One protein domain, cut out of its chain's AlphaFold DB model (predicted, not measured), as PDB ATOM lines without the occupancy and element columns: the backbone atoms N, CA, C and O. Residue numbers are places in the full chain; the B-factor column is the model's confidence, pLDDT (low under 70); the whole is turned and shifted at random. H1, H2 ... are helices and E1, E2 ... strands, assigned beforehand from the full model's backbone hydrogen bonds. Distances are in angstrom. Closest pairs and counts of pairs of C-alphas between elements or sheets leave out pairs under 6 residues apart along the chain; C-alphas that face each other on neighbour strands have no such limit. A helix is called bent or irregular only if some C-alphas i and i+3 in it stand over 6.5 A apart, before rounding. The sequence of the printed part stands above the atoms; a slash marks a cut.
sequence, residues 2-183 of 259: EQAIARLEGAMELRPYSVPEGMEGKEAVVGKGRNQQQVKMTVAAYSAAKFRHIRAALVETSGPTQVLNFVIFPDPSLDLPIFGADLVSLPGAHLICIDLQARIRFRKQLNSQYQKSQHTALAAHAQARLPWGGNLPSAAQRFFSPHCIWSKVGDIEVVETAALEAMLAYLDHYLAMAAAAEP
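Overview. This is residues 2 to 183 of the 259 residues of the protein "Ferredoxin-dependent bilin reductase" of Tribonema minus (UniProt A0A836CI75). One broad, twisted sheet of seven antiparallel strands forms a wall, with three helices, H1, H4 and H2, side by side in a row over one face and running along the strands. The long H4 is the middle one of the row; no named helix is on the other face, and short H3 lies in a looping stretch after H2. The printed part has 182 residues, with four named helices and seven named strands in the order H1 E1 E2 E3 E4 E5 E6 H2 H3 E7 H4, and the sheet's order is E1 E2 E3 E4 E5 E6 E7. The class is mixed, helices and strands; the whole is compact, with a radius of gyration of the C-alphas of 17.2 A and spans of 57 by 38 by 31 A.

Along the chain. H1 is residues 2 to 11, 14.3 A long, and begins at C-alpha 2 at (-31.356, 18.412, -39.592). After residues 12 to 24, with no named element, comes E1, residues 25 to 30, 15.8 A. E2, residues 37 to 48, is the longest strand by residues and measures 36.2 A; its C-alpha 37 is at (-10.161, 29.824, -33.529). E3 is residues 51 to 61, 30.2 A; E4 is residues 66 to 74, 26.3 A; E5 is residues 82 to 90, 25.3 A; E6 is residues 93 to 101, 24.1 A. H2 is residues 113 to 127, 21.1 A, H3 is residues 138 to 141, 5.3 A, and E7 is residues 149 to 153, 12.3 A. H4, residues 156 to 180, is 35.5 A long and ends at C-alpha 180 at (-53.602, 15.914, -29.521); it is neither bent nor irregular, but only just: C-alphas 160 and 163 are 6.5 A apart.

Arrangement. E1 to E6 form a meander, each strand the antiparallel neighbour of the one before. In the hairpin of E2 and E3, N 44 and O 56 are 2.9 A apart, within hydrogen-bond range; in that of E4 and E5, N 70 and O 85 are 2.8 A apart. E7, an edge strand like E1, is antiparallel to E6, with N 96 and O 151 at 2.9 A. Residues 15 to 16 pair antiparallel with residues 46 to 47 of E2. H1, H2 and H4 are on the same face, making two layers, helices on one face of a sheet. H4 lies over E5 and E6 at a height over the sheet of 9.0 A; the closest C-alphas of H4 and E6 are those of Met 167 and Ile 98, 6.3 A apart. H1 touches H4 with H4 residues 168 to 175 alone, the closest C-alphas being those of Ala 4 and Leu 168, 6.6 A apart, at a shallow tilt of 17 degrees, the same way. H1 lies over E3 at a height of 10.3 A. H2 lies over E7 and touches H4 at a shallow tilt of 7 degrees, opposite ways, with the C-alphas of Ala 126 and Ala 166 closest at 5.8 A. H3 is not on the sheet and is apart from H1, H2 and H4. In H1 and H2 every O i to N i+4 pair is within hydrogen-bond range, in H4 19 of 21, and H3 is too short for such a pair.

Size, cuts and confidence. The two C-alphas farthest apart are those of Gly 33 and Gln 113, at 57.9 A. The printed part has no cut. The long links are H1 to E1, with 13 residues, and E6 to H2, with 11. The mean pLDDT of the printed part is 91.3, and residues 103 to 114, of which 113 to 114 belong to H2, are under 70.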
ATOM      1  N   GLU A   2     -30.641  18.908 -38.401       93.56
ATOM      2  CA  GLU A   2     -31.356  18.412 -39.592       93.56
ATOM      3  C   GLU A   2     -32.361  17.296 -39.284       93.56
ATOM      4  O   GLU A   2     -33.520  17.395 -39.664       93.56
ATOM      5  N   GLN A   3     -31.969  16.289 -38.496       96.38
ATOM      6  CA  GLN A   3     -32.877  15.201 -38.105       96.38
ATOM      7  C   GLN A   3     -34.099  15.674 -37.297       96.38
ATOM      8  O   GLN A   3     -35.172  15.088 -37.410       96.38
ATOM      9  N   ALA A   4     -33.956  16.725 -36.483       96.44
ATOM     10  CA  ALA A   4     -35.072  17.298 -35.729       96.44
ATOM     11  C   ALA A   4     -36.007  18.104 -36.644       96.44
ATOM     12  O   ALA A   4     -37.223  17.998 -36.517       96.44
ATOM     13  N   ILE A   5     -35.441  18.855 -37.595       96.19
ATOM     14  CA  ILE A   5     -36.212  19.589 -38.609       96.19
ATOM     15  C   ILE A   5     -36.983  18.611 -39.503       96.19
ATOM     16  O   ILE A   5     -38.185  18.770 -39.657       96.19
ATOM     17  N   ALA A   6     -36.350  17.538 -39.982       97.12
ATOM     18  CA  ALA A   6     -37.013  16.531 -40.811       97.12
ATOM     19  C   ALA A   6     -38.210  15.864 -40.100       97.12
ATOM     20  O   ALA A   6     -39.242  15.603 -40.715       97.12
ATOM     21  N   ARG A   7     -38.108  15.617 -38.784       97.44
ATOM     22  CA  ARG A   7     -39.232  15.109 -37.971       97.44
ATOM     23  C   ARG A   7     -40.372  16.117 -37.872       97.44
ATOM     24  O   ARG A   7     -41.533  15.725 -37.943       97.44
ATOM     25  N   LEU A   8     -40.045  17.399 -37.719       97.44
ATOM     26  CA  LEU A   8     -41.033  18.472 -37.713       97.44
ATOM     27  C   LEU A   8     -41.738  18.588 -39.066       97.44
ATOM     28  O   LEU A   8     -42.962  18.591 -39.091       97.44
ATOM     29  N   GLU A   9     -40.994  18.611 -40.173       96.94
ATOM     30  CA  GLU A   9     -41.546  18.677 -41.535       96.94
ATOM     31  C   GLU A   9     -42.426  17.465 -41.868       96.94
ATOM     32  O   GLU A   9     -43.449  17.597 -42.535       96.94
ATOM     33  N   GLY A  10     -42.072  16.280 -41.358       96.69
ATOM     34  CA  GLY A  10     -42.904  15.083 -41.484       96.69
ATOM     35  C   GLY A  10     -44.205  15.135 -40.672       96.69
ATOM     36  O   GLY A  10     -45.145  14.406 -40.986       96.69
ATOM     37  N   ALA A  11     -44.275  15.981 -39.640       95.75
ATOM     38  CA  ALA A  11     -45.431  16.106 -38.752       95.75
ATOM     39  C   ALA A  11     -46.301  17.344 -39.039       95.75
ATOM     40  O   ALA A  11     -47.486  17.343 -38.697       95.75
ATOM     41  N   MET A  12     -45.739  18.408 -39.620       95.88
ATOM     42  CA  MET A  12     -46.437  19.664 -39.906       95.88
ATOM     43  C   MET A  12     -45.715  20.535 -40.938       95.88
ATOM     44  O   MET A  12     -44.519  20.411 -41.170       95.88
ATOM     45  N   GLU A  13     -46.451  21.491 -41.502       97.38
ATOM     46  CA  GLU A  13     -45.890  22.526 -42.368       97.38
ATOM     47  C   GLU A  13     -45.113  23.568 -41.545       97.38
ATOM     48  O   GLU A  13     -45.685  24.255 -40.689       97.38
ATOM     49  N   LEU A  14     -43.814  23.704 -41.829       98.06
ATOM     50  CA  LEU A  14     -42.963  24.746 -41.260       98.06
ATOM     51  C   LEU A  14     -42.993  26.009 -42.118       98.06
ATOM     52  O   LEU A  14     -42.926  25.962 -43.344       98.06
ATOM     53  N   ARG A  15     -43.027  27.161 -41.453       98.00
ATOM     54  CA  ARG A  15     -42.922  28.484 -42.072       98.00
ATOM     55  C   ARG A  15     -41.691  29.187 -41.517       98.00
ATOM     56  O   ARG A  15     -41.503  29.135 -40.301       98.00
ATOM     57  N   PRO A  16     -40.872  29.862 -42.339       97.06
ATOM     58  CA  PRO A  16     -39.768  30.667 -41.828       97.06
ATOM     59  C   PRO A  16     -40.260  31.653 -40.766       97.06
ATOM     60  O   PRO A  16     -41.304  32.287 -40.936       97.06
ATOM     61  N   TYR A  17     -39.526  31.766 -39.664       96.38
ATOM     62  CA  TYR A  17     -39.809  32.745 -38.622       96.38
ATOM     63  C   TYR A  17     -38.797  33.878 -38.711       96.38
ATOM     64  O   TYR A  17     -37.592  33.638 -38.742       96.38
ATOM     65  N   SER A  18     -39.290  35.116 -38.769       92.56
ATOM     66  CA  SER A  18     -38.423  36.282 -38.917       92.56
ATOM     67  C   SER A  18     -37.613  36.505 -37.645       92.56
ATOM     68  O   SER A  18     -38.157  36.862 -36.596       92.56
ATOM     69  N   VAL A  19     -36.305  36.344 -37.786       92.38
ATOM     70  CA  VAL A  19     -35.291  36.803 -36.839       92.38
ATOM     71  C   VAL A  19     -34.882  38.229 -37.253       92.38
ATOM     72  O   VAL A  19     -35.004  38.555 -38.436       92.38
ATOM     73  N   PRO A  20     -34.493  39.127 -36.328       93.06
ATOM     74  CA  PRO A  20     -33.973  40.437 -36.713       93.06
ATOM     75  C   PRO A  20     -32.695  40.333 -37.550       93.06
ATOM     76  O   PRO A  20     -31.879  39.435 -37.333       93.06
ATOM     77  N   GLU A  21     -32.510  41.298 -38.451       93.81
ATOM     78  CA  GLU A  21     -31.360  41.358 -39.353       93.81
ATOM     79  C   GLU A  21     -30.029  41.291 -38.584       93.81
ATOM     80  O   GLU A  21     -29.808  42.021 -37.614       93.81
ATOM     81  N   GLY A  22     -29.133  40.403 -39.022       93.69
ATOM     82  CA  GLY A  22     -27.810  40.215 -38.421       93.69
ATOM     83  C   GLY A  22     -27.801  39.296 -37.195       93.69
ATOM     84  O   GLY A  22     -26.745  39.103 -36.579       93.69
ATOM     85  N   MET A  23     -28.948  38.718 -36.832       95.50
ATOM     86  CA  MET A  23     -29.075  37.733 -35.751       95.50
ATOM     87  C   MET A  23     -29.333  36.308 -36.266       95.50
ATOM     88  O   MET A  23     -29.352  35.371 -35.470       95.50
ATOM     89  N   GLU A  24     -29.460  36.111 -37.583       95.88
ATOM     90  CA  GLU A  24     -29.484  34.789 -38.231       95.88
ATOM     91  C   GLU A  24     -28.140  34.065 -38.087       95.88
ATOM     92  O   GLU A  24     -28.056  32.840 -38.173       95.88
ATOM     93  N   GLY A  25     -27.067  34.816 -37.850       95.69
ATOM     94  CA  GLY A  25     -25.763  34.265 -37.544       95.69
ATOM     95  C   GLY A  25     -24.669  35.316 -37.495       95.69
ATOM     96  O   GLY A  25     -24.834  36.450 -37.941       95.69
ATOM     97  N   LYS A  26     -23.525  34.925 -36.940       97.88
ATOM     98  CA  LYS A  26     -22.324  35.759 -36.889       97.88
ATOM     99  C   LYS A  26     -21.081  34.892 -36.890       97.88
ATOM    100  O   LYS A  26     -21.043  33.835 -36.263       97.88
ATOM    101  N   GLU A  27     -20.053  35.367 -37.575       97.94
ATOM    102  CA  GLU A  27     -18.733  34.746 -37.600       97.94
ATOM    103  C   GLU A  27     -17.714  35.669 -36.928       97.94
ATOM    104  O   GLU A  27     -17.817  36.897 -36.990       97.94
ATOM    105  N   ALA A  28     -16.738  35.076 -36.246       97.38
ATOM    106  CA  ALA A  28     -15.663  35.794 -35.578       97.38
ATOM    107  C   ALA A  28     -14.387  34.946 -35.522       97.38
ATOM    108  O   ALA A  28     -14.426  33.716 -35.549       97.38
ATOM    109  N   VAL A  29     -13.243  35.615 -35.382       96.69
ATOM    110  CA  VAL A  29     -11.980  34.977 -34.998       96.69
ATOM    111  C   VAL A  29     -11.661  35.395 -33.572       96.69
ATOM    112  O   VAL A  29     -11.563  36.583 -33.271       96.69
ATOM    113  N   VAL A  30     -11.494  34.414 -32.691       93.50
ATOM    114  CA  VAL A  30     -11.273  34.633 -31.255       93.50
ATOM    115  C   VAL A  30      -9.951  34.014 -30.825       93.50
ATOM    116  O   VAL A  30      -9.400  33.159 -31.513       93.50
ATOM    117  N   GLY A  31      -9.429  34.433 -29.673       91.06
ATOM    118  CA  GLY A  31      -8.124  33.980 -29.186       91.06
ATOM    119  C   GLY A  31      -6.953  34.773 -29.774       91.06
ATOM    120  O   GLY A  31      -7.124  35.804 -30.423       91.06
ATOM    121  N   LYS A  32      -5.726  34.330 -29.481       91.00
ATOM    122  CA  LYS A  32      -4.485  35.009 -29.893       91.00
ATOM    123  C   LYS A  32      -3.414  33.995 -30.283       91.00
ATOM    124  O   LYS A  32      -3.314  32.928 -29.675       91.00
ATOM    125  N   GLY A  33      -2.582  34.364 -31.259       92.19
ATOM    126  CA  GLY A  33      -1.473  33.537 -31.740       92.19
ATOM    127  C   GLY A  33      -1.943  32.139 -32.145       92.19
ATOM    128  O   GLY A  33      -2.957  31.993 -32.818       92.19
ATOM    129  N   ARG A  34      -1.244  31.103 -31.670       87.69
ATOM    130  CA  ARG A  34      -1.561  29.695 -31.972       87.69
ATOM    131  C   ARG A  34      -2.914  29.196 -31.443       87.69
ATOM    132  O   ARG A  34      -3.340  28.119 -31.831       87.69
ATOM    133  N   ASN A  35      -3.558  29.945 -30.545       86.88
ATOM    134  CA  ASN A  35      -4.860  29.595 -29.972       86.88
ATOM    135  C   ASN A  35      -6.013  30.322 -30.688       86.88
ATOM    136  O   ASN A  35      -7.100  30.428 -30.122       86.88
ATOM    137  N   GLN A  36      -5.771  30.904 -31.868       93.56
ATOM    138  CA  GLN A  36      -6.842  31.492 -32.663       93.56
ATOM    139  C   GLN A  36      -7.804  30.414 -33.158       93.56
ATOM    140  O   GLN A  36      -7.381  29.345 -33.597       93.56
ATOM    141  N   GLN A  37      -9.095  30.710 -33.081       94.62
ATOM    142  CA  GLN A  37     -10.161  29.824 -33.529       94.62
ATOM    143  C   GLN A  37     -11.186  30.629 -34.315       94.62
ATOM    144  O   GLN A  37     -11.538  31.745 -33.925       94.62
ATOM    145  N   GLN A  38     -11.659  30.050 -35.414       97.00
ATOM    146  CA  GLN A  38     -12.854  30.548 -36.081       97.00
ATOM    147  C   GLN A  38     -14.063  30.086 -35.280       97.00
ATOM    148  O   GLN A  38     -14.098  28.946 -34.814       97.00
ATOM    149  N   VAL A  39     -15.025  30.978 -35.097       97.88
ATOM    150  CA  VAL A  39     -16.285  30.705 -34.416       97.88
ATOM    151  C   VAL A  39     -17.409  31.181 -35.310       97.88
ATOM    152  O   VAL A  39     -17.366  32.299 -35.822       97.88
ATOM    153  N   LYS A  40     -18.426  30.344 -35.455       98.12
ATOM    154  CA  LYS A  40     -19.654  30.650 -36.167       98.12
ATOM    155  C   LYS A  40     -20.832  30.377 -35.255       98.12
ATOM    156  O   LYS A  40     -20.894  29.325 -34.628       98.12
ATOM    157  N   MET A  41     -21.766  31.316 -35.201       97.94
ATOM    158  CA  MET A  41     -23.102  31.070 -34.689       97.94
ATOM    159  C   MET A  41     -24.104  31.140 -35.836       97.94
ATOM    160  O   MET A  41     -24.018  32.051 -36.655       97.94
ATOM    161  N   THR A  42     -25.048  30.203 -35.871       97.94
ATOM    162  CA  THR A  42     -26.177  30.192 -36.809       97.94
ATOM    163  C   THR A  42     -27.471  30.027 -36.022       97.94
ATOM    164  O   THR A  42     -27.544  29.188 -35.124       97.94
ATOM    165  N   VAL A  43     -28.493  30.806 -36.358       98.00
ATOM    166  CA  VAL A  43     -29.845  30.711 -35.809       98.00
ATOM    167  C   VAL A  43     -30.805  30.389 -36.949       98.00
ATOM    168  O   VAL A  43     -31.014  31.200 -37.845       98.00
ATOM    169  N   ALA A  44     -31.407  29.204 -36.901       97.06
ATOM    170  CA  ALA A  44     -32.517  28.834 -37.770       97.06
ATOM    171  C   ALA A  44     -33.816  28.909 -36.968       97.06
ATOM    172  O   ALA A  44     -33.896  28.325 -35.884       97.06
ATOM    173  N   ALA A  45     -34.823  29.610 -37.489       97.75
ATOM    174  CA  ALA A  45     -36.097  29.797 -36.810       97.75
ATOM    175  C   ALA A  45     -37.286  29.541 -37.743       97.75
ATOM    176  O   ALA A  45     -37.306  29.959 -38.903       97.75
ATOM    177  N   TYR A  46     -38.298  28.873 -37.201       98.31
ATOM    178  CA  TYR A  46     -39.521  28.489 -37.890       98.31
ATOM    179  C   TYR A  46     -40.735  28.712 -36.987       98.31
ATOM    180  O   TYR A  46     -40.627  28.835 -35.769       98.31
ATOM    181  N   SER A  47     -41.910  28.742 -37.593       98.00
ATOM    182  CA  SER A  47     -43.200  28.646 -36.925       98.00
ATOM    183  C   SER A  47     -44.023  27.551 -37.586       98.00
ATOM    184  O   SER A  47     -43.756  27.145 -38.718       98.00
ATOM    185  N   ALA A  48     -45.023  27.063 -36.870       97.56
ATOM    186  CA  ALA A  48     -45.993  26.106 -37.372       97.56
ATOM    187  C   ALA A  48     -47.350  26.384 -36.720       97.56
ATOM    188  O   ALA A  48     -47.442  27.154 -35.766       97.56
ATOM    189  N   ALA A  49     -48.411  25.727 -37.189       95.44
ATOM    190  CA  ALA A  49     -49.777  25.995 -36.728       95.44
ATOM    191  C   ALA A  49     -49.963  25.950 -35.194       95.44
ATOM    192  O   ALA A  49     -50.762  26.712 -34.664       95.44
ATOM    193  N   LYS A  50     -49.232  25.075 -34.485       95.81
ATOM    194  CA  LYS A  50     -49.297  24.925 -33.015       95.81
ATOM    195  C   LYS A  50     -48.065  25.465 -32.278       95.81
ATOM    196  O   LYS A  50     -47.998  25.403 -31.052       95.81
ATOM    197  N   PHE A  51     -47.078  25.976 -33.009       97.12
ATOM    198  CA  PHE A  51     -45.799  26.398 -32.449       97.12
ATOM    199  C   PHE A  51     -45.470  27.808 -32.917       97.12
ATOM    200  O   PHE A  51     -45.158  28.026 -34.089       97.12
ATOM    201  N   ARG A  52     -45.496  28.763 -31.982       95.88
ATOM    202  CA  ARG A  52     -45.188  30.165 -32.292       95.88
ATOM    203  C   ARG A  52     -43.753  30.337 -32.791       95.88
ATOM    204  O   ARG A  52     -43.504  31.190 -33.630       95.88
ATOM    205  N   HIS A  53     -42.819  29.562 -32.232       97.56
ATOM    206  CA  HIS A  53     -41.388  29.736 -32.453       97.56
ATOM    207  C   HIS A  53     -40.658  28.414 -32.186       97.56
ATOM    208  O   HIS A  53     -40.583  27.939 -31.056       97.56
ATOM    209  N   ILE A  54     -40.120  27.823 -33.242       98.50
ATOM    210  CA  ILE A  54     -39.180  26.704 -33.240       98.50
ATOM    211  C   ILE A  54     -37.823  27.297 -33.586       98.50
ATOM    212  O   ILE A  54     -37.714  27.957 -34.617       98.50
ATOM    213  N   ARG A  55     -36.784  27.055 -32.788       97.69
ATOM    214  CA  ARG A  55     -35.443  27.547 -33.121       97.69
ATOM    215  C   ARG A  55     -34.330  26.565 -32.830       97.69
ATOM    216  O   ARG A  55     -34.363  25.845 -31.836       97.69
ATOM    217  N   ALA A  56     -33.302  26.637 -33.664       98.00
ATOM    218  CA  ALA A  56     -32.006  26.017 -33.465       98.00
ATOM    219  C   ALA A  56     -30.938  27.115 -33.445       98.00
ATOM    220  O   ALA A  56     -30.776  27.828 -34.430       98.00
ATOM    221  N   ALA A  57     -30.213  27.244 -32.338       97.94
ATOM    222  CA  ALA A  57     -29.001  28.045 -32.250       97.94
ATOM    223  C   ALA A  57     -27.798  27.099 -32.216       97.94
ATOM    224  O   ALA A  57     -27.677  26.280 -31.300       97.94
ATOM    225  N   LEU A  58     -26.937  27.202 -33.222       97.88
ATOM    226  CA  LEU A  58     -25.709  26.428 -33.333       97.88
ATOM    227  C   LEU A  58     -24.523  27.340 -33.100       97.88
ATOM    228  O   LEU A  58     -24.455  28.396 -33.717       97.88
ATOM    229  N   VAL A  59     -23.593  26.926 -32.244       98.12
ATOM    230  CA  VAL A  59     -22.272  27.551 -32.137       98.12
ATOM    231  C   VAL A  59     -21.240  26.500 -32.483       98.12
ATOM    232  O   VAL A  59     -21.174  25.457 -31.842       98.12
ATOM    233  N   GLU A  60     -20.423  26.787 -33.479       96.94
ATOM    234  CA  GLU A  60     -19.383  25.904 -33.974       96.94
ATOM    235  C   GLU A  60     -18.058  26.642 -33.910       96.94
ATOM    236  O   GLU A  60     -17.962  27.823 -34.249       96.94
ATOM    237  N   THR A  61     -17.020  25.953 -33.456       96.75
ATOM    238  CA  THR A  61     -15.660  26.480 -33.479       96.75
ATOM    239  C   THR A  61     -14.786  25.592 -34.351       96.75
ATOM    240  O   THR A  61     -15.069  24.410 -34.512       96.75
ATOM    241  N   SER A  62     -13.664  26.115 -34.846       94.44
ATOM    242  CA  SER A  62     -12.612  25.291 -35.460       94.44
ATOM    243  C   SER A  62     -11.884  24.382 -34.449       94.44
ATOM    244  O   SER A  62     -10.908  23.723 -34.797       94.44
ATOM    245  N   GLY A  63     -12.295  24.408 -33.177       89.94
ATOM    246  CA  GLY A  63     -11.842  23.532 -32.104       89.94
ATOM    247  C   GLY A  63     -12.942  22.556 -31.661       89.94
ATOM    248  O   GLY A  63     -13.899  22.323 -32.389       89.94
ATOM    249  N   PRO A  64     -12.841  21.990 -30.447       89.94
ATOM    250  CA  PRO A  64     -13.779  20.968 -29.970       89.94
ATOM    251  C   PRO A  64     -15.110  21.538 -29.456       89.94
ATOM    252  O   PRO A  64     -15.974  20.775 -29.032       89.94
ATOM    253  N   THR A  65     -15.271  22.867 -29.406       94.50
ATOM    254  CA  THR A  65     -16.504  23.470 -28.895       94.50
ATOM    255  C   THR A  65     -17.577  23.464 -29.968       94.50
ATOM    256  O   THR A  65     -17.410  24.100 -31.013       94.50
ATOM    257  N   GLN A  66     -18.682  22.790 -29.662       95.88
ATOM    258  CA  GLN A  66     -19.901  22.765 -30.460       95.88
ATOM    259  C   GLN A  66     -21.112  22.853 -29.535       95.88
ATOM    260  O   GLN A  66     -21.156  22.195 -28.499       95.88
ATOM    261  N   VAL A  67     -22.095  23.667 -29.895       97.25
ATOM    262  CA  VAL A  67     -23.331  23.840 -29.132       97.25
ATOM    263  C   VAL A  67     -24.506  23.716 -30.079       97.25
ATOM    264  O   VAL A  67     -24.534  24.386 -31.105       97.25
ATOM    265  N   LEU A  68     -25.491  22.912 -29.698       97.81
ATOM    266  CA  LEU A  68     -26.842  22.948 -30.234       97.81
ATOM    267  C   LEU A  68     -27.788  23.317 -29.095       97.81
ATOM    268  O   LEU A  68     -27.942  22.545 -28.153       97.81
ATOM    269  N   ASN A  69     -28.457  24.459 -29.213       98.06
ATOM    270  CA  ASN A  69     -29.601  24.807 -28.381       98.06
ATOM    271  C   ASN A  69     -30.858  24.834 -29.262       98.06
ATOM    272  O   ASN A  69     -31.017  25.706 -30.118       98.06
ATOM    273  N   PHE A  70     -31.730  23.849 -29.075       98.56
ATOM    274  CA  PHE A  70     -32.946  23.637 -29.851       98.56
ATOM    275  C   PHE A  70     -34.171  23.762 -28.949       98.56
ATOM    276  O   PHE A  70     -34.317  23.006 -27.989       98.56
ATOM    277  N   VAL A  71     -35.045  24.723 -29.238       98.19
ATOM    278  CA  VAL A  71     -36.189  25.051 -28.380       98.19
ATOM    279  C   VAL A  71     -37.448  25.186 -29.227       98.19
ATOM    280  O   VAL A  71     -37.423  25.839 -30.271       98.19
ATOM    281  N   ILE A  72     -38.550  24.588 -28.770       98.25
ATOM    282  CA  ILE A  72     -39.873  24.758 -29.378       98.25
ATOM    283  C   ILE A  72     -40.792  25.407 -28.355       98.25
ATOM    284  O   ILE A  72     -41.119  24.825 -27.320       98.25
ATOM    285  N   PHE A  73     -41.225  26.619 -28.675       96.69
ATOM    286  CA  PHE A  73     -42.231  27.349 -27.931       96.69
ATOM    287  C   PHE A  73     -43.605  27.094 -28.559       96.69
ATOM    288  O   PHE A  73     -43.823  27.484 -29.716       96.69
ATOM    289  N   PRO A  74     -44.549  26.482 -27.823       94.88
ATOM    290  CA  PRO A  74     -45.902  26.330 -28.318       94.88
ATOM    291  C   PRO A  74     -46.631  27.663 -28.386       94.88
ATOM    292  O   PRO A  74     -46.216  28.659 -27.781       94.88
ATOM    293  N   ASP A  75     -47.710  27.675 -29.168       92.12
ATOM    294  CA  ASP A  75     -48.706  28.730 -29.061       92.12
ATOM    295  C   ASP A  75     -49.202  28.797 -27.601       92.12
ATOM    296  O   ASP A  75     -49.605  27.764 -27.060       92.12
ATOM    297  N   PRO A  76     -49.161  29.963 -26.935       88.56
ATOM    298  CA  PRO A  76     -49.528  30.076 -25.520       88.56
ATOM    299  C   PRO A  76     -51.007  29.804 -25.208       88.56
ATOM    300  O   PRO A  76     -51.373  29.740 -24.036       88.56
ATOM    301  N   SER A  77     -51.859  29.639 -26.225       88.69
ATOM    302  CA  SER A  77     -53.231  29.147 -26.060       88.69
ATOM    303  C   SER A  77     -53.321  27.628 -25.882       88.69
ATOM    304  O   SER A  77     -54.382  27.122 -25.523       88.69
ATOM    305  N   LEU A  78     -52.238  26.886 -26.119       89.94
ATOM    306  CA  LEU A  78     -52.184  25.435 -25.957       89.94
ATOM    307  C   LEU A  78     -51.584  25.074 -24.597       89.94
ATOM    308  O   LEU A  78     -50.553  25.610 -24.198       89.94
ATOM    309  N   ASP A  79     -52.180  24.093 -23.917       88.56
ATOM    310  CA  ASP A  79     -51.624  23.536 -22.678       88.56
ATOM    311  C   ASP A  79     -50.476  22.554 -22.978       88.56
ATOM    312  O   ASP A  79     -50.581  21.343 -22.780       88.56
ATOM    313  N   LEU A  80     -49.386  23.081 -23.539       90.62
ATOM    314  CA  LEU A  80     -48.182  22.338 -23.896       90.62
ATOM    315  C   LEU A  80     -46.964  22.881 -23.135       90.62
ATOM    316  O   LEU A  80     -46.833  24.093 -22.963       90.62
ATOM    317  N   PRO A  81     -46.030  22.009 -22.714       92.44
ATOM    318  CA  PRO A  81     -44.742  22.453 -22.197       92.44
ATOM    319  C   PRO A  81     -43.865  23.032 -23.320       92.44
ATOM    320  O   PRO A  81     -44.127  22.832 -24.508       92.44
ATOM    321  N   ILE A  82     -42.781  23.709 -22.946       94.69
ATOM    322  CA  ILE A  82     -41.720  24.142 -23.860       94.69
ATOM    323  C   ILE A  82     -40.743  22.979 -24.034       94.69
ATOM    324  O   ILE A  82     -40.164  22.501 -23.060       94.69
ATOM    325  N   PHE A  83     -40.526  22.527 -25.267       97.38
ATOM    326  CA  PHE A  83     -39.453  21.573 -25.542       97.38
ATOM    327  C   PHE A  83     -38.113  22.309 -25.519       97.38
ATOM    328  O   PHE A  83     -37.965  23.317 -26.212       97.38
ATOM    329  N   GLY A  84     -37.131  21.790 -24.785       97.31
ATOM    330  CA  GLY A  84     -35.765  22.310 -24.786       97.31
ATOM    331  C   GLY A  84     -34.734  21.191 -24.877       97.31
ATOM    332  O   GLY A  84     -34.809  20.220 -24.129       97.31
ATOM    333  N   ALA A  85     -33.762  21.351 -25.773       98.12
ATOM    334  CA  ALA A  85     -32.587  20.499 -25.880       98.12
ATOM    335  C   ALA A  85     -31.313  21.348 -26.019       98.12
ATOM    336  O   ALA A  85     -31.165  22.113 -26.968       98.12
ATOM    337  N   ASP A  86     -30.387  21.181 -25.083       96.94
ATOM    338  CA  ASP A  86     -29.036  21.731 -25.075       96.94
ATOM    339  C   ASP A  86     -28.036  20.576 -25.173       96.94
ATOM    340  O   ASP A  86     -27.872  19.812 -24.219       96.94
ATOM    341  N   LEU A  87     -27.356  20.450 -26.313       97.44
ATOM    342  CA  LEU A  87     -26.213  19.553 -26.492       97.44
ATOM    343  C   LEU A  87     -24.957  20.413 -26.624       97.44
ATOM    344  O   LEU A  87     -24.771  21.110 -27.621       97.44
ATOM    345  N   VAL A  88     -24.117  20.402 -25.595       96.69
ATOM    346  CA  VAL A  88     -22.961  21.292 -25.469       96.69
ATOM    347  C   VAL A  88     -21.702  20.449 -25.354       96.69
ATOM    348  O   VAL A  88     -21.441  19.846 -24.320       96.69
ATOM    349  N   SER A  89     -20.886  20.450 -26.395       96.25
ATOM    350  CA  SER A  89     -19.556  19.854 -26.401       96.25
ATOM    351  C   SER A  89     -18.506  20.905 -26.082       96.25
ATOM    352  O   SER A  89     -18.427  21.941 -26.742       96.25
ATOM    353  N   LEU A  90     -17.697  20.655 -25.056       93.44
ATOM    354  CA  LEU A  90     -16.576  21.497 -24.639       93.44
ATOM    355  C   LEU A  90     -15.297  20.645 -24.603       93.44
ATOM    356  O   LEU A  90     -15.376  19.417 -24.556       93.44
ATOM    357  N   PRO A  91     -14.100  21.262 -24.574       90.75
ATOM    358  CA  PRO A  91     -12.868  20.516 -24.343       90.75
ATOM    359  C   PRO A  91     -12.957  19.657 -23.067       90.75
ATOM    360  O   PRO A  91     -13.037  20.186 -21.958       90.75
ATOM    361  N   GLY A  92     -12.938  18.333 -23.234       90.62
ATOM    362  CA  GLY A  92     -12.881  17.347 -22.148       90.62
ATOM    363  C   GLY A  92     -14.188  17.084 -21.388       90.62
ATOM    364  O   GLY A  92     -14.186  16.251 -20.485       90.62
ATOM    365  N   ALA A  93     -15.287  17.774 -21.702       94.06
ATOM    366  CA  ALA A  93     -16.588  17.492 -21.105       94.06
ATOM    367  C   ALA A  93     -17.735  17.937 -22.014       94.06
ATOM    368  O   ALA A  93     -17.676  18.993 -22.641       94.06
ATOM    369  N   HIS A  94     -18.821  17.178 -21.987       96.12
ATOM    370  CA  HIS A  94     -20.037  17.451 -22.735       96.12
ATOM    371  C   HIS A  94     -21.211  17.557 -21.763       96.12
ATOM    372  O   HIS A  94     -21.306  16.772 -20.819       96.12
ATOM    373  N   LEU A  95     -22.077  18.549 -21.958       96.38
ATOM    374  CA  LEU A  95     -23.272  18.792 -21.157       96.38
ATOM    375  C   LEU A  95     -24.505  18.531 -22.017       96.38
ATOM    376  O   LEU A  95     -24.587  18.989 -23.155       96.38
ATOM    377  N   ILE A  96     -25.456  17.802 -21.449       97.50
ATOM    378  CA  ILE A  96     -26.716  17.444 -22.088       97.50
ATOM    379  C   ILE A  96     -27.840  17.923 -21.181       97.50
ATOM    380  O   ILE A  96     -27.877  17.558 -20.004       97.50
ATOM    381  N   CYS A  97     -28.759  18.711 -21.728       96.75
ATOM    382  CA  CYS A  97     -30.019  19.043 -21.083       96.75
ATOM    383  C   CYS A  97     -31.168  18.821 -22.065       96.75
ATOM    384  O   CYS A  97     -31.214  19.497 -23.082       96.75
ATOM    385  N   ILE A  98     -32.074  17.882 -21.806       97.75
ATOM    386  CA  ILE A  98     -33.244  17.623 -22.661       97.75
ATOM    387  C   ILE A  98     -34.470  17.532 -21.765       97.75
ATOM    388  O   ILE A  98     -34.468  16.760 -20.805       97.75
ATOM    389  N   ASP A  99     -35.502  18.325 -22.048       95.50
ATOM    390  CA  ASP A  99     -36.684  18.368 -21.196       95.50
ATOM    391  C   ASP A  99     -37.940  18.942 -21.876       95.50
ATOM    392  O   ASP A  99     -37.870  19.692 -22.854       95.50
ATOM    393  N   LEU A 100     -39.094  18.620 -21.288       93.69
ATOM    394  CA  LEU A 100     -40.385  19.261 -21.524       93.69
ATOM    395  C   LEU A 100     -40.679  20.227 -20.365       93.69
ATOM    396  O   LEU A 100     -41.291  19.867 -19.360       93.69
ATOM    397  N   GLN A 101     -40.206  21.459 -20.509       89.75
ATOM    398  CA  GLN A 101     -40.116  22.471 -19.460       89.75
ATOM    399  C   GLN A 101     -41.456  23.190 -19.258       89.75
ATOM    400  O   GLN A 101     -42.064  23.672 -20.213       89.75
ATOM    401  N   ALA A 102     -41.917  23.310 -18.012       72.00
ATOM    402  CA  ALA A 102     -43.205  23.930 -17.694       72.00
ATOM    403  C   ALA A 102     -43.158  24.756 -16.404       72.00
ATOM    404  O   ALA A 102     -42.473  24.398 -15.448       72.00
ATOM    405  N   ARG A 103     -43.936  25.850 -16.358       62.03
ATOM    406  CA  ARG A 103     -44.131  26.676 -15.148       62.03
ATOM    407  C   ARG A 103     -45.432  26.404 -14.403       62.03
ATOM    408  O   ARG A 103     -45.458  26.548 -13.180       62.03
ATOM    409  N   ILE A 104     -46.519  26.048 -15.087       55.69
ATOM    410  CA  ILE A 104     -47.744  25.667 -14.379       55.69
ATOM    411  C   ILE A 104     -47.429  24.346 -13.698       55.69
ATOM    412  O   ILE A 104     -46.953  23.432 -14.368       55.69
ATOM    413  N   ARG A 105     -47.644  24.258 -12.372       52.41
ATOM    414  CA  ARG A 105     -47.435  23.030 -11.586       52.41
ATOM    415  C   ARG A 105     -47.805  21.835 -12.459       52.41
ATOM    416  O   ARG A 105     -48.982  21.664 -12.770       52.41
ATOM    417  N   PHE A 106     -46.802  21.027 -12.807       49.06
ATOM    418  CA  PHE A 106     -46.805  19.897 -13.752       49.06
ATOM    419  C   PHE A 106     -47.949  18.874 -13.563       49.06
ATOM    420  O   PHE A 106     -48.088  17.903 -14.300       49.06
ATOM    421  N   ARG A 107     -48.791  19.056 -12.540       46.19
ATOM    422  CA  ARG A 107     -49.890  18.176 -12.167       46.19
ATOM    423  C   ARG A 107     -50.969  18.022 -13.242       46.19
ATOM    424  O   ARG A 107     -51.641  16.993 -13.184       46.19
ATOM    425  N   LYS A 108     -51.132  18.952 -14.196       51.19
ATOM    426  CA  LYS A 108     -52.225  18.872 -15.188       51.19
ATOM    427  C   LYS A 108     -51.829  18.772 -16.672       51.19
ATOM    428  O   LYS A 108     -52.583  18.136 -17.384       51.19
ATOM    429  N   GLN A 109     -50.660  19.252 -17.112       53.28
ATOM    430  CA  GLN A 109     -50.351  19.364 -18.558       53.28
ATOM    431  C   GLN A 109     -50.136  18.024 -19.290       53.28
ATOM    432  O   GLN A 109     -50.389  17.902 -20.486       53.28
ATOM    433  N   LEU A 110     -49.694  16.973 -18.588       56.31
ATOM    434  CA  LEU A 110     -49.735  15.617 -19.141       56.31
ATOM    435  C   LEU A 110     -51.159  15.076 -18.964       56.31
ATOM    436  O   LEU A 110     -51.489  14.457 -17.945       56.31
ATOM    437  N   ASN A 111     -51.999  15.374 -19.954       53.03
ATOM    438  CA  ASN A 111     -53.449  15.171 -19.934       53.03
ATOM    439  C   ASN A 111     -53.877  13.700 -19.816       53.03
ATOM    440  O   ASN A 111     -55.015  13.416 -19.448       53.03
ATOM    441  N   SER A 112     -52.969  12.745 -20.050       61.66
ATOM    442  CA  SER A 112     -53.247  11.315 -19.882       61.66
ATOM    443  C   SER A 112     -52.192  10.584 -19.048       61.66
ATOM    444  O   SER A 112     -50.996  10.886 -19.079       61.66
ATOM    445  N   GLN A 113     -52.633   9.552 -18.323       65.25
ATOM    446  CA  GLN A 113     -51.745   8.616 -17.625       65.25
ATOM    447  C   GLN A 113     -50.744   7.950 -18.585       65.25
ATOM    448  O   GLN A 113     -49.604   7.710 -18.200       65.25
ATOM    449  N   TYR A 114     -51.147   7.731 -19.840       62.53
ATOM    450  CA  TYR A 114     -50.304   7.175 -20.896       62.53
ATOM    451  C   TYR A 114     -49.124   8.084 -21.263       62.53
ATOM    452  O   TYR A 114     -47.984   7.625 -21.327       62.53
ATOM    453  N   GLN A 115     -49.367   9.384 -21.450       72.31
ATOM    454  CA  GLN A 115     -48.289  10.339 -21.719       72.31
ATOM    455  C   GLN A 115     -47.308  10.402 -20.540       72.31
ATOM    456  O   GLN A 115     -46.099  10.359 -20.744       72.31
ATOM    457  N   LYS A 116     -47.814  10.374 -19.297       75.94
ATOM    458  CA  LYS A 116     -46.973  10.313 -18.088       75.94
ATOM    459  C   LYS A 116     -46.100   9.059 -18.043       75.94
ATOM    460  O   LYS A 116     -44.913   9.160 -17.728       75.94
ATOM    461  N   SER A 117     -46.661   7.886 -18.347       81.25
ATOM    462  CA  SER A 117     -45.897   6.632 -18.344       81.25
ATOM    463  C   SER A 117     -44.858   6.590 -19.460       81.25
ATOM    464  O   SER A 117     -43.730   6.178 -19.208       81.25
ATOM    465  N   GLN A 118     -45.207   7.064 -20.660       85.44
ATOM    466  CA  GLN A 118     -44.266   7.150 -21.776       85.44
ATOM    467  C   GLN A 118     -43.103   8.091 -21.460       85.44
ATOM    468  O   GLN A 118     -41.952   7.682 -21.568       85.44
ATOM    469  N   HIS A 119     -43.383   9.306 -20.983       86.88
ATOM    470  CA  HIS A 119     -42.338  10.262 -20.617       86.88
ATOM    471  C   HIS A 119     -41.407   9.705 -19.526       86.88
ATOM    472  O   HIS A 119     -40.187   9.817 -19.622       86.88
ATOM    473  N   THR A 120     -41.973   9.002 -18.537       89.75
ATOM    474  CA  THR A 120     -41.194   8.310 -17.497       89.75
ATOM    475  C   THR A 120     -40.289   7.223 -18.077       89.75
ATOM    476  O   THR A 120     -39.121   7.140 -17.702       89.75
ATOM    477  N   ALA A 121     -40.803   6.405 -18.998       93.56
ATOM    478  CA  ALA A 121     -40.021   5.355 -19.644       93.56
ATOM    479  C   ALA A 121     -38.875   5.932 -20.493       93.56
ATOM    480  O   ALA A 121     -37.754   5.431 -20.422       93.56
ATOM    481  N   LEU A 122     -39.131   7.016 -21.233       94.69
ATOM    482  CA  LEU A 122     -38.112   7.713 -22.022       94.69
ATOM    483  C   LEU A 122     -37.004   8.292 -21.136       94.69
ATOM    484  O   LEU A 122     -35.824   8.107 -21.432       94.69
ATOM    485  N   ALA A 123     -37.367   8.950 -20.030       93.81
ATOM    486  CA  ALA A 123     -36.403   9.457 -19.055       93.81
ATOM    487  C   ALA A 123     -35.527   8.334 -18.483       93.81
ATOM    488  O   ALA A 123     -34.305   8.459 -18.466       93.81
ATOM    489  N   ALA A 124     -36.137   7.218 -18.069       94.50
ATOM    490  CA  ALA A 124     -35.412   6.078 -17.512       94.50
ATOM    491  C   ALA A 124     -34.452   5.440 -18.533       94.50
ATOM    492  O   ALA A 124     -33.305   5.138 -18.200       94.50
ATOM    493  N   HIS A 125     -34.892   5.282 -19.787       95.88
ATOM    494  CA  HIS A 125     -34.064   4.757 -20.879       95.88
ATOM    495  C   HIS A 125     -32.857   5.652 -21.177       95.88
ATOM    496  O   HIS A 125     -31.744   5.161 -21.370       95.88
ATOM    497  N   ALA A 126     -33.054   6.971 -21.177       95.62
ATOM    498  CA  ALA A 126     -31.970   7.928 -21.355       95.62
ATOM    499  C   ALA A 126     -30.987   7.902 -20.172       95.62
ATOM    500  O   ALA A 126     -29.780   7.798 -20.380       95.62
ATOM    501  N   GLN A 127     -31.489   7.918 -18.931       93.31
ATOM    502  CA  GLN A 127     -30.672   7.925 -17.707       93.31
ATOM    503  C   GLN A 127     -29.776   6.686 -17.558       93.31
ATOM    504  O   GLN A 127     -28.720   6.770 -16.933       93.31
ATOM    505  N   ALA A 128     -30.145   5.555 -18.168       94.31
ATOM    506  CA  ALA A 128     -29.303   4.360 -18.202       94.31
ATOM    507  C   ALA A 128     -27.970   4.569 -18.952       94.31
ATOM    508  O   ALA A 128     -27.011   3.839 -18.708       94.31
ATOM    509  N   ARG A 129     -27.901   5.555 -19.859       95.31
ATOM    510  CA  ARG A 129     -26.709   5.879 -20.671       95.31
ATOM    511  C   ARG A 129     -26.190   7.301 -20.454       95.31
ATOM    512  O   ARG A 129     -25.046   7.592 -20.783       95.31
ATOM    513  N   LEU A 130     -27.017   8.173 -19.888       96.69
ATOM    514  CA  LEU A 130     -26.724   9.573 -19.603       96.69
ATOM    515  C   LEU A 130     -26.790   9.787 -18.084       96.69
ATOM    516  O   LEU A 130     -27.852  10.132 -17.558       96.69
ATOM    517  N   PRO A 131     -25.684   9.558 -17.351       94.25
ATOM    518  CA  PRO A 131     -25.673   9.672 -15.897       94.25
ATOM    519  C   PRO A 131     -25.943  11.111 -15.453       94.25
ATOM    520  O   PRO A 131     -25.571  12.065 -16.139       94.25
ATOM    521  N   TRP A 132     -26.558  11.274 -14.281       95.12
ATOM    522  CA  TRP A 132     -26.942  12.590 -13.771       95.12
ATOM    523  C   TRP A 132     -25.740  13.538 -13.627       95.12
ATOM    524  O   TRP A 132     -24.759  13.225 -12.955       95.12
ATOM    525  N   GLY A 133     -25.837  14.723 -14.234       91.75
ATOM    526  CA  GLY A 133     -24.748  15.702 -14.335       91.75
ATOM    527  C   GLY A 133     -24.463  16.504 -13.060       91.75
ATOM    528  O   GLY A 133     -23.590  17.372 -13.067       91.75
ATOM    529  N   GLY A 134     -25.193  16.251 -11.970       90.25
ATOM    530  CA  GLY A 134     -25.064  16.964 -10.696       90.25
ATOM    531  C   GLY A 134     -26.114  18.062 -10.508       90.25
ATOM    532  O   GLY A 134     -27.211  17.994 -11.052       90.25
ATOM    533  N   ASN A 135     -25.814  19.070  -9.690       87.38
ATOM    534  CA  ASN A 135     -26.817  20.055  -9.282       87.38
ATOM    535  C   ASN A 135     -27.199  21.012 -10.421       87.38
ATOM    536  O   ASN A 135     -26.346  21.711 -10.965       87.38
ATOM    537  N   LEU A 136     -28.499  21.104 -10.707       83.31
ATOM    538  CA  LEU A 136     -29.071  22.187 -11.504       83.31
ATOM    539  C   LEU A 136     -29.136  23.480 -10.669       83.31
ATOM    540  O   LEU A 136     -29.431  23.405  -9.469       83.31
ATOM    541  N   PRO A 137     -28.934  24.668 -11.273       81.62
ATOM    542  CA  PRO A 137     -29.104  25.941 -10.575       81.62
ATOM    543  C   PRO A 137     -30.484  26.027  -9.911       81.62
ATOM    544  O   PRO A 137     -31.499  25.808 -10.570       81.62
ATOM    545  N   SER A 138     -30.542  26.367  -8.619       83.25
ATOM    546  CA  SER A 138     -31.792  26.376  -7.837       83.25
ATOM    547  C   SER A 138     -32.885  27.240  -8.471       83.25
ATOM    548  O   SER A 138     -34.044  26.837  -8.534       83.25
ATOM    549  N   ALA A 139     -32.507  28.392  -9.028       81.12
ATOM    550  CA  ALA A 139     -33.423  29.290  -9.727       81.12
ATOM    551  C   ALA A 139     -33.983  28.703 -11.041       81.12
ATOM    552  O   ALA A 139     -35.075  29.093 -11.461       81.12
ATOM    553  N   ALA A 140     -33.269  27.764 -11.673       84.25
ATOM    554  CA  ALA A 140     -33.682  27.110 -12.913       84.25
ATOM    555  C   ALA A 140     -34.580  25.889 -12.657       84.25
ATOM    556  O   ALA A 140     -35.438  25.581 -13.480       84.25
ATOM    557  N   GLN A 141     -34.433  25.226 -11.500       85.50
ATOM    558  CA  GLN A 141     -35.169  24.000 -11.146       85.50
ATOM    559  C   GLN A 141     -36.689  24.141 -11.288       85.50
ATOM    560  O   GLN A 141     -37.354  23.190 -11.674       85.50
ATOM    561  N   ARG A 142     -37.239  25.339 -11.050       85.12
ATOM    562  CA  ARG A 142     -38.679  25.615 -11.189       85.12
ATOM    563  C   ARG A 142     -39.234  25.479 -12.614       85.12
ATOM    564  O   ARG A 142     -40.449  25.518 -12.764       85.12
ATOM    565  N   PHE A 143     -38.375  25.400 -13.631       87.25
ATOM    566  CA  PHE A 143     -38.768  25.235 -15.034       87.25
ATOM    567  C   PHE A 143     -38.576  23.808 -15.542       87.25
ATOM    568  O   PHE A 143     -39.138  23.465 -16.580       87.25
ATOM    569  N   PHE A 144     -37.786  22.998 -14.838       88.75
ATOM    570  CA  PHE A 144     -37.490  21.637 -15.253       88.75
ATOM    571  C   PHE A 144     -38.583  20.676 -14.800       88.75
ATOM    572  O   PHE A 144     -39.103  20.767 -13.682       88.75
ATOM    573  N   SER A 145     -38.914  19.727 -15.667       88.81
ATOM    574  CA  SER A 145     -39.796  18.628 -15.319       88.81
ATOM    575  C   SER A 145     -39.082  17.600 -14.430       88.81
ATOM    576  O   SER A 145     -37.850  17.518 -14.418       88.81
ATOM    577  N   PRO A 146     -39.840  16.740 -13.726       86.38
ATOM    578  CA  PRO A 146     -39.281  15.579 -13.028       86.38
ATOM    579  C   PRO A 146     -38.551  14.582 -13.944       86.38
ATOM    580  O   PRO A 146     -37.880  13.679 -13.453       86.38
ATOM    581  N   HIS A 147     -38.721  14.715 -15.259       91.06
ATOM    582  CA  HIS A 147     -38.187  13.833 -16.292       91.06
ATOM    583  C   HIS A 147     -37.026  14.467 -17.063       91.06
ATOM    584  O   HIS A 147     -36.538  13.863 -18.009       91.06
ATOM    585  N   CYS A 148     -36.552  15.645 -16.642       93.06
ATOM    586  CA  CYS A 148     -35.396  16.300 -17.241       93.06
ATOM    587  C   CYS A 148     -34.195  15.346 -17.325       93.06
ATOM    588  O   CYS A 148     -33.786  14.722 -16.339       93.06
ATOM    589  N   ILE A 149     -33.601  15.266 -18.512       96.00
ATOM    590  CA  ILE A 149     -32.311  14.626 -18.729       96.00
ATOM    591  C   ILE A 149     -31.259  15.708 -18.546       96.00
ATOM    592  O   ILE A 149     -31.110  16.571 -19.404       96.00
ATOM    593  N   TRP A 150     -30.519  15.657 -17.442       96.06
ATOM    594  CA  TRP A 150     -29.358  16.508 -17.193       96.06
ATOM    595  C   TRP A 150     -28.133  15.628 -16.988       96.06
ATOM    596  O   TRP A 150     -28.061  14.877 -16.014       96.06
ATOM    597  N   SER A 151     -27.169  15.707 -17.901       96.62
ATOM    598  CA  SER A 151     -25.991  14.842 -17.892       96.62
ATOM    599  C   SER A 151     -24.713  15.604 -18.203       96.62
ATOM    600  O   SER A 151     -24.711  16.584 -18.949       96.62
ATOM    601  N   LYS A 152     -23.615  15.129 -17.615       95.94
ATOM    602  CA  LYS A 152     -22.256  15.547 -17.943       95.94
ATOM    603  C   LYS A 152     -21.442  14.302 -18.262       95.94
ATOM    604  O   LYS A 152     -21.247  13.463 -17.385       95.94
ATOM    605  N   VAL A 153     -20.955  14.200 -19.492       95.31
ATOM    606  CA  VAL A 153     -20.208  13.035 -19.987       95.31
ATOM    607  C   VAL A 153     -18.839  13.462 -20.509       95.31
ATOM    608  O   VAL A 153     -18.645  14.615 -20.885       95.31
ATOM    609  N   GLY A 154     -17.866  12.554 -20.473       94.50
ATOM    610  CA  GLY A 154     -16.512  12.813 -20.982       94.50
ATOM    611  C   GLY A 154     -16.294  12.372 -22.429       94.50
ATOM    612  O   GLY A 154     -15.306  12.772 -23.031       94.50
ATOM    613  N   ASP A 155     -17.197  11.552 -22.964       93.44
ATOM    614  CA  ASP A 155     -17.073  10.930 -24.277       93.44
ATOM    615  C   ASP A 155     -18.058  11.558 -25.269       93.44
ATOM    616  O   ASP A 155     -19.260  11.641 -24.994       93.44
ATOM    617  N   ILE A 156     -17.538  12.004 -26.413       92.06
ATOM    618  CA  ILE A 156     -18.329  12.601 -27.491       92.06
ATOM    619  C   ILE A 156     -19.235  11.568 -28.166       92.06
ATOM    620  O   ILE A 156     -20.342  11.919 -28.568       92.06
ATOM    621  N   GLU A 157     -18.840  10.291 -28.205       93.88
ATOM    622  CA  GLU A 157     -19.646   9.226 -28.814       93.88
ATOM    623  C   GLU A 157     -21.003   9.093 -28.103       93.88
ATOM    624  O   GLU A 157     -22.040   8.880 -28.733       93.88
ATOM    625  N   VAL A 158     -21.037   9.323 -26.784       93.62
ATOM    626  CA  VAL A 158     -22.276   9.339 -25.989       93.62
ATOM    627  C   VAL A 158     -23.199  10.494 -26.401       93.62
ATOM    628  O   VAL A 158     -24.424  10.351 -26.358       93.62
ATOM    629  N   VAL A 159     -22.639  11.631 -26.824       90.94
ATOM    630  CA  VAL A 159     -23.419  12.764 -27.343       90.94
ATOM    631  C   VAL A 159     -24.009  12.418 -28.712       90.94
ATOM    632  O   VAL A 159     -25.207  12.595 -28.934       90.94
ATOM    633  N   GLU A 160     -23.181  11.887 -29.611       91.94
ATOM    634  CA  GLU A 160     -23.560  11.543 -30.988       91.94
ATOM    635  C   GLU A 160     -24.576  10.395 -31.060       91.94
ATOM    636  O   GLU A 160     -25.367  10.326 -32.001       91.94
ATOM    637  N   THR A 161     -24.594   9.525 -30.046       94.88
ATOM    638  CA  THR A 161     -25.497   8.372 -29.965       94.88
ATOM    639  C   THR A 161     -26.624   8.594 -28.953       94.88
ATOM    640  O   THR A 161     -27.745   8.932 -29.332       94.88
ATOM    641  N   ALA A 162     -26.356   8.421 -27.658       96.94
ATOM    642  CA  ALA A 162     -27.376   8.377 -26.614       96.94
ATOM    643  C   ALA A 162     -28.093   9.720 -26.416       96.94
ATOM    644  O   ALA A 162     -29.311   9.731 -26.229       96.94
ATOM    645  N   ALA A 163     -27.373  10.846 -26.465       97.06
ATOM    646  CA  ALA A 163     -27.997  12.161 -26.314       97.06
ATOM    647  C   ALA A 163     -28.853  12.531 -27.529       97.06
ATOM    648  O   ALA A 163     -29.968  13.026 -27.361       97.06
ATOM    649  N   LEU A 164     -28.367  12.241 -28.740       96.38
ATOM    650  CA  LEU A 164     -29.144  12.429 -29.961       96.38
ATOM    651  C   LEU A 164     -30.399  11.545 -29.967       96.38
ATOM    652  O   LEU A 164     -31.493  12.048 -30.208       96.38
ATOM    653  N   GLU A 165     -30.271  10.255 -29.647       97.56
ATOM    654  CA  GLU A 165     -31.412   9.337 -29.545       97.56
ATOM    655  C   GLU A 165     -32.446   9.843 -28.532       97.56
ATOM    656  O   GLU A 165     -33.636   9.907 -28.845       97.56
ATOM    657  N   ALA A 166     -31.998  10.265 -27.346       98.00
ATOM    658  CA  ALA A 166     -32.878  10.800 -26.315       98.00
ATOM    659  C   ALA A 166     -33.586  12.088 -26.766       98.00
ATOM    660  O   ALA A 166     -34.797  12.214 -26.581       98.00
ATOM    661  N   MET A 167     -32.862  13.017 -27.402       98.06
ATOM    662  CA  MET A 167     -33.427  14.263 -27.929       98.06
ATOM    663  C   MET A 167     -34.537  13.971 -28.938       98.06
ATOM    664  O   MET A 167     -35.621  14.550 -28.859       98.06
ATOM    665  N   LEU A 168     -34.275  13.068 -29.882       98.12
ATOM    666  CA  LEU A 168     -35.218  12.721 -30.937       98.12
ATOM    667  C   LEU A 168     -36.435  11.954 -30.398       98.12
ATOM    668  O   LEU A 168     -37.555  12.219 -30.828       98.12
ATOM    669  N   ALA A 169     -36.246  11.072 -29.413       97.75
ATOM    670  CA  ALA A 169     -37.348  10.364 -28.764       97.75
ATOM    671  C   ALA A 169     -38.247  11.307 -27.940       97.75
ATOM    672  O   ALA A 169     -39.473  11.186 -27.977       97.75
ATOM    673  N   TYR A 170     -37.660  12.283 -27.236       97.62
ATOM    674  CA  TYR A 170     -38.424  13.335 -26.555       97.62
ATOM    675  C   TYR A 170     -39.177  14.213 -27.553       97.62
ATOM    676  O   TYR A 170     -40.318  14.593 -27.289       97.62
ATOM    677  N   LEU A 171     -38.564  14.519 -28.703       98.12
ATOM    678  CA  LEU A 171     -39.208  15.303 -29.751       98.12
ATOM    679  C   LEU A 171     -40.424  14.562 -30.317       98.12
ATOM    680  O   LEU A 171     -41.498  15.150 -30.373       98.12
ATOM    681  N   ASP A 172     -40.309  13.276 -30.647       97.25
ATOM    682  CA  ASP A 172     -41.455  12.478 -31.115       97.25
ATOM    683  C   ASP A 172     -42.588  12.447 -30.093       97.25
ATOM    684  O   ASP A 172     -43.761  12.617 -30.437       97.25
ATOM    685  N   HIS A 173     -42.240  12.262 -28.816       94.88
ATOM    686  CA  HIS A 173     -43.219  12.282 -27.739       94.88
ATOM    687  C   HIS A 173     -43.935  13.636 -27.654       94.88
ATOM    688  O   HIS A 173     -45.164  13.687 -27.553       94.88
ATOM    689  N   TYR A 174     -43.181  14.731 -27.760       95.44
ATOM    690  CA  TYR A 174     -43.720  16.085 -27.765       95.44
ATOM    691  C   TYR A 174     -44.618  16.355 -28.977       95.44
ATOM    692  O   TYR A 174     -45.692  16.937 -28.827       95.44
ATOM    693  N   LEU A 175     -44.242  15.876 -30.165       95.69
ATOM    694  CA  LEU A 175     -45.058  15.997 -31.374       95.69
ATOM    695  C   LEU A 175     -46.376  15.224 -31.252       95.69
ATOM    696  O   LEU A 175     -47.423  15.740 -31.641       95.69
ATOM    697  N   ALA A 176     -46.361  14.039 -30.636       93.12
ATOM    698  CA  ALA A 176     -47.583  13.291 -30.340       93.12
ATOM    699  C   ALA A 176     -48.491  14.031 -29.339       93.12
ATOM    700  O   ALA A 176     -49.713  14.043 -29.499       93.12
ATOM    701  N   MET A 177     -47.913  14.686 -28.322       91.31
ATOM    702  CA  MET A 177     -48.668  15.557 -27.412       91.31
ATOM    703  C   MET A 177     -49.274  16.752 -28.151       91.31
ATOM    704  O   MET A 177     -50.459  17.035 -27.987       91.31
ATOM    705  N   ALA A 178     -48.485  17.425 -28.990       92.62
ATOM    706  CA  ALA A 178     -48.925  18.589 -29.746       92.62
ATOM    707  C   ALA A 178     -50.029  18.243 -30.750       92.62
ATOM    708  O   ALA A 178     -50.989  19.001 -30.886       92.62
ATOM    709  N   ALA A 179     -49.959  17.082 -31.405       93.12
ATOM    710  CA  ALA A 179     -51.012  16.607 -32.301       93.12
ATOM    711  C   ALA A 179     -52.375  16.520 -31.589       93.12
ATOM    712  O   ALA A 179     -53.375  16.966 -32.147       93.12
ATOM    713  N   ALA A 180     -52.394  16.052 -30.337       89.56
ATOM    714  CA  ALA A 180     -53.602  15.914 -29.521       89.56
ATOM    715  C   ALA A 180     -54.019  17.190 -28.757       89.56
ATOM    716  O   ALA A 180     -55.074  17.199 -28.125       89.56
ATOM    717  N   ALA A 181     -53.192  18.240 -28.754       89.38
ATOM    718  CA  ALA A 181     -53.464  19.461 -28.003       89.38
ATOM    719  C   ALA A 181     -54.488  20.352 -28.713       89.38
ATOM    720  O   ALA A 181     -54.344  20.644 -29.901       89.38
ATOM    721  N   GLU A 182     -55.467  20.839 -27.958       90.50
ATOM    722  CA  GLU A 182     -56.490  21.778 -28.419       90.50
ATOM    723  C   GLU A 182     -56.345  23.123 -27.694       90.50
ATOM    724  O   GLU A 182     -55.881  23.140 -26.547       90.50
ATOM    725  N   PRO A 183     -56.757  24.243 -28.319       90.94
ATOM    726  CA  PRO A 183     -56.765  25.545 -27.666       90.94
ATOM    727  C   PRO A 183     -57.568  25.524 -26.365       90.94
ATOM    728  O   PRO A 183     -58.717  25.069 -26.312       90.94
TER     729      PRO A 183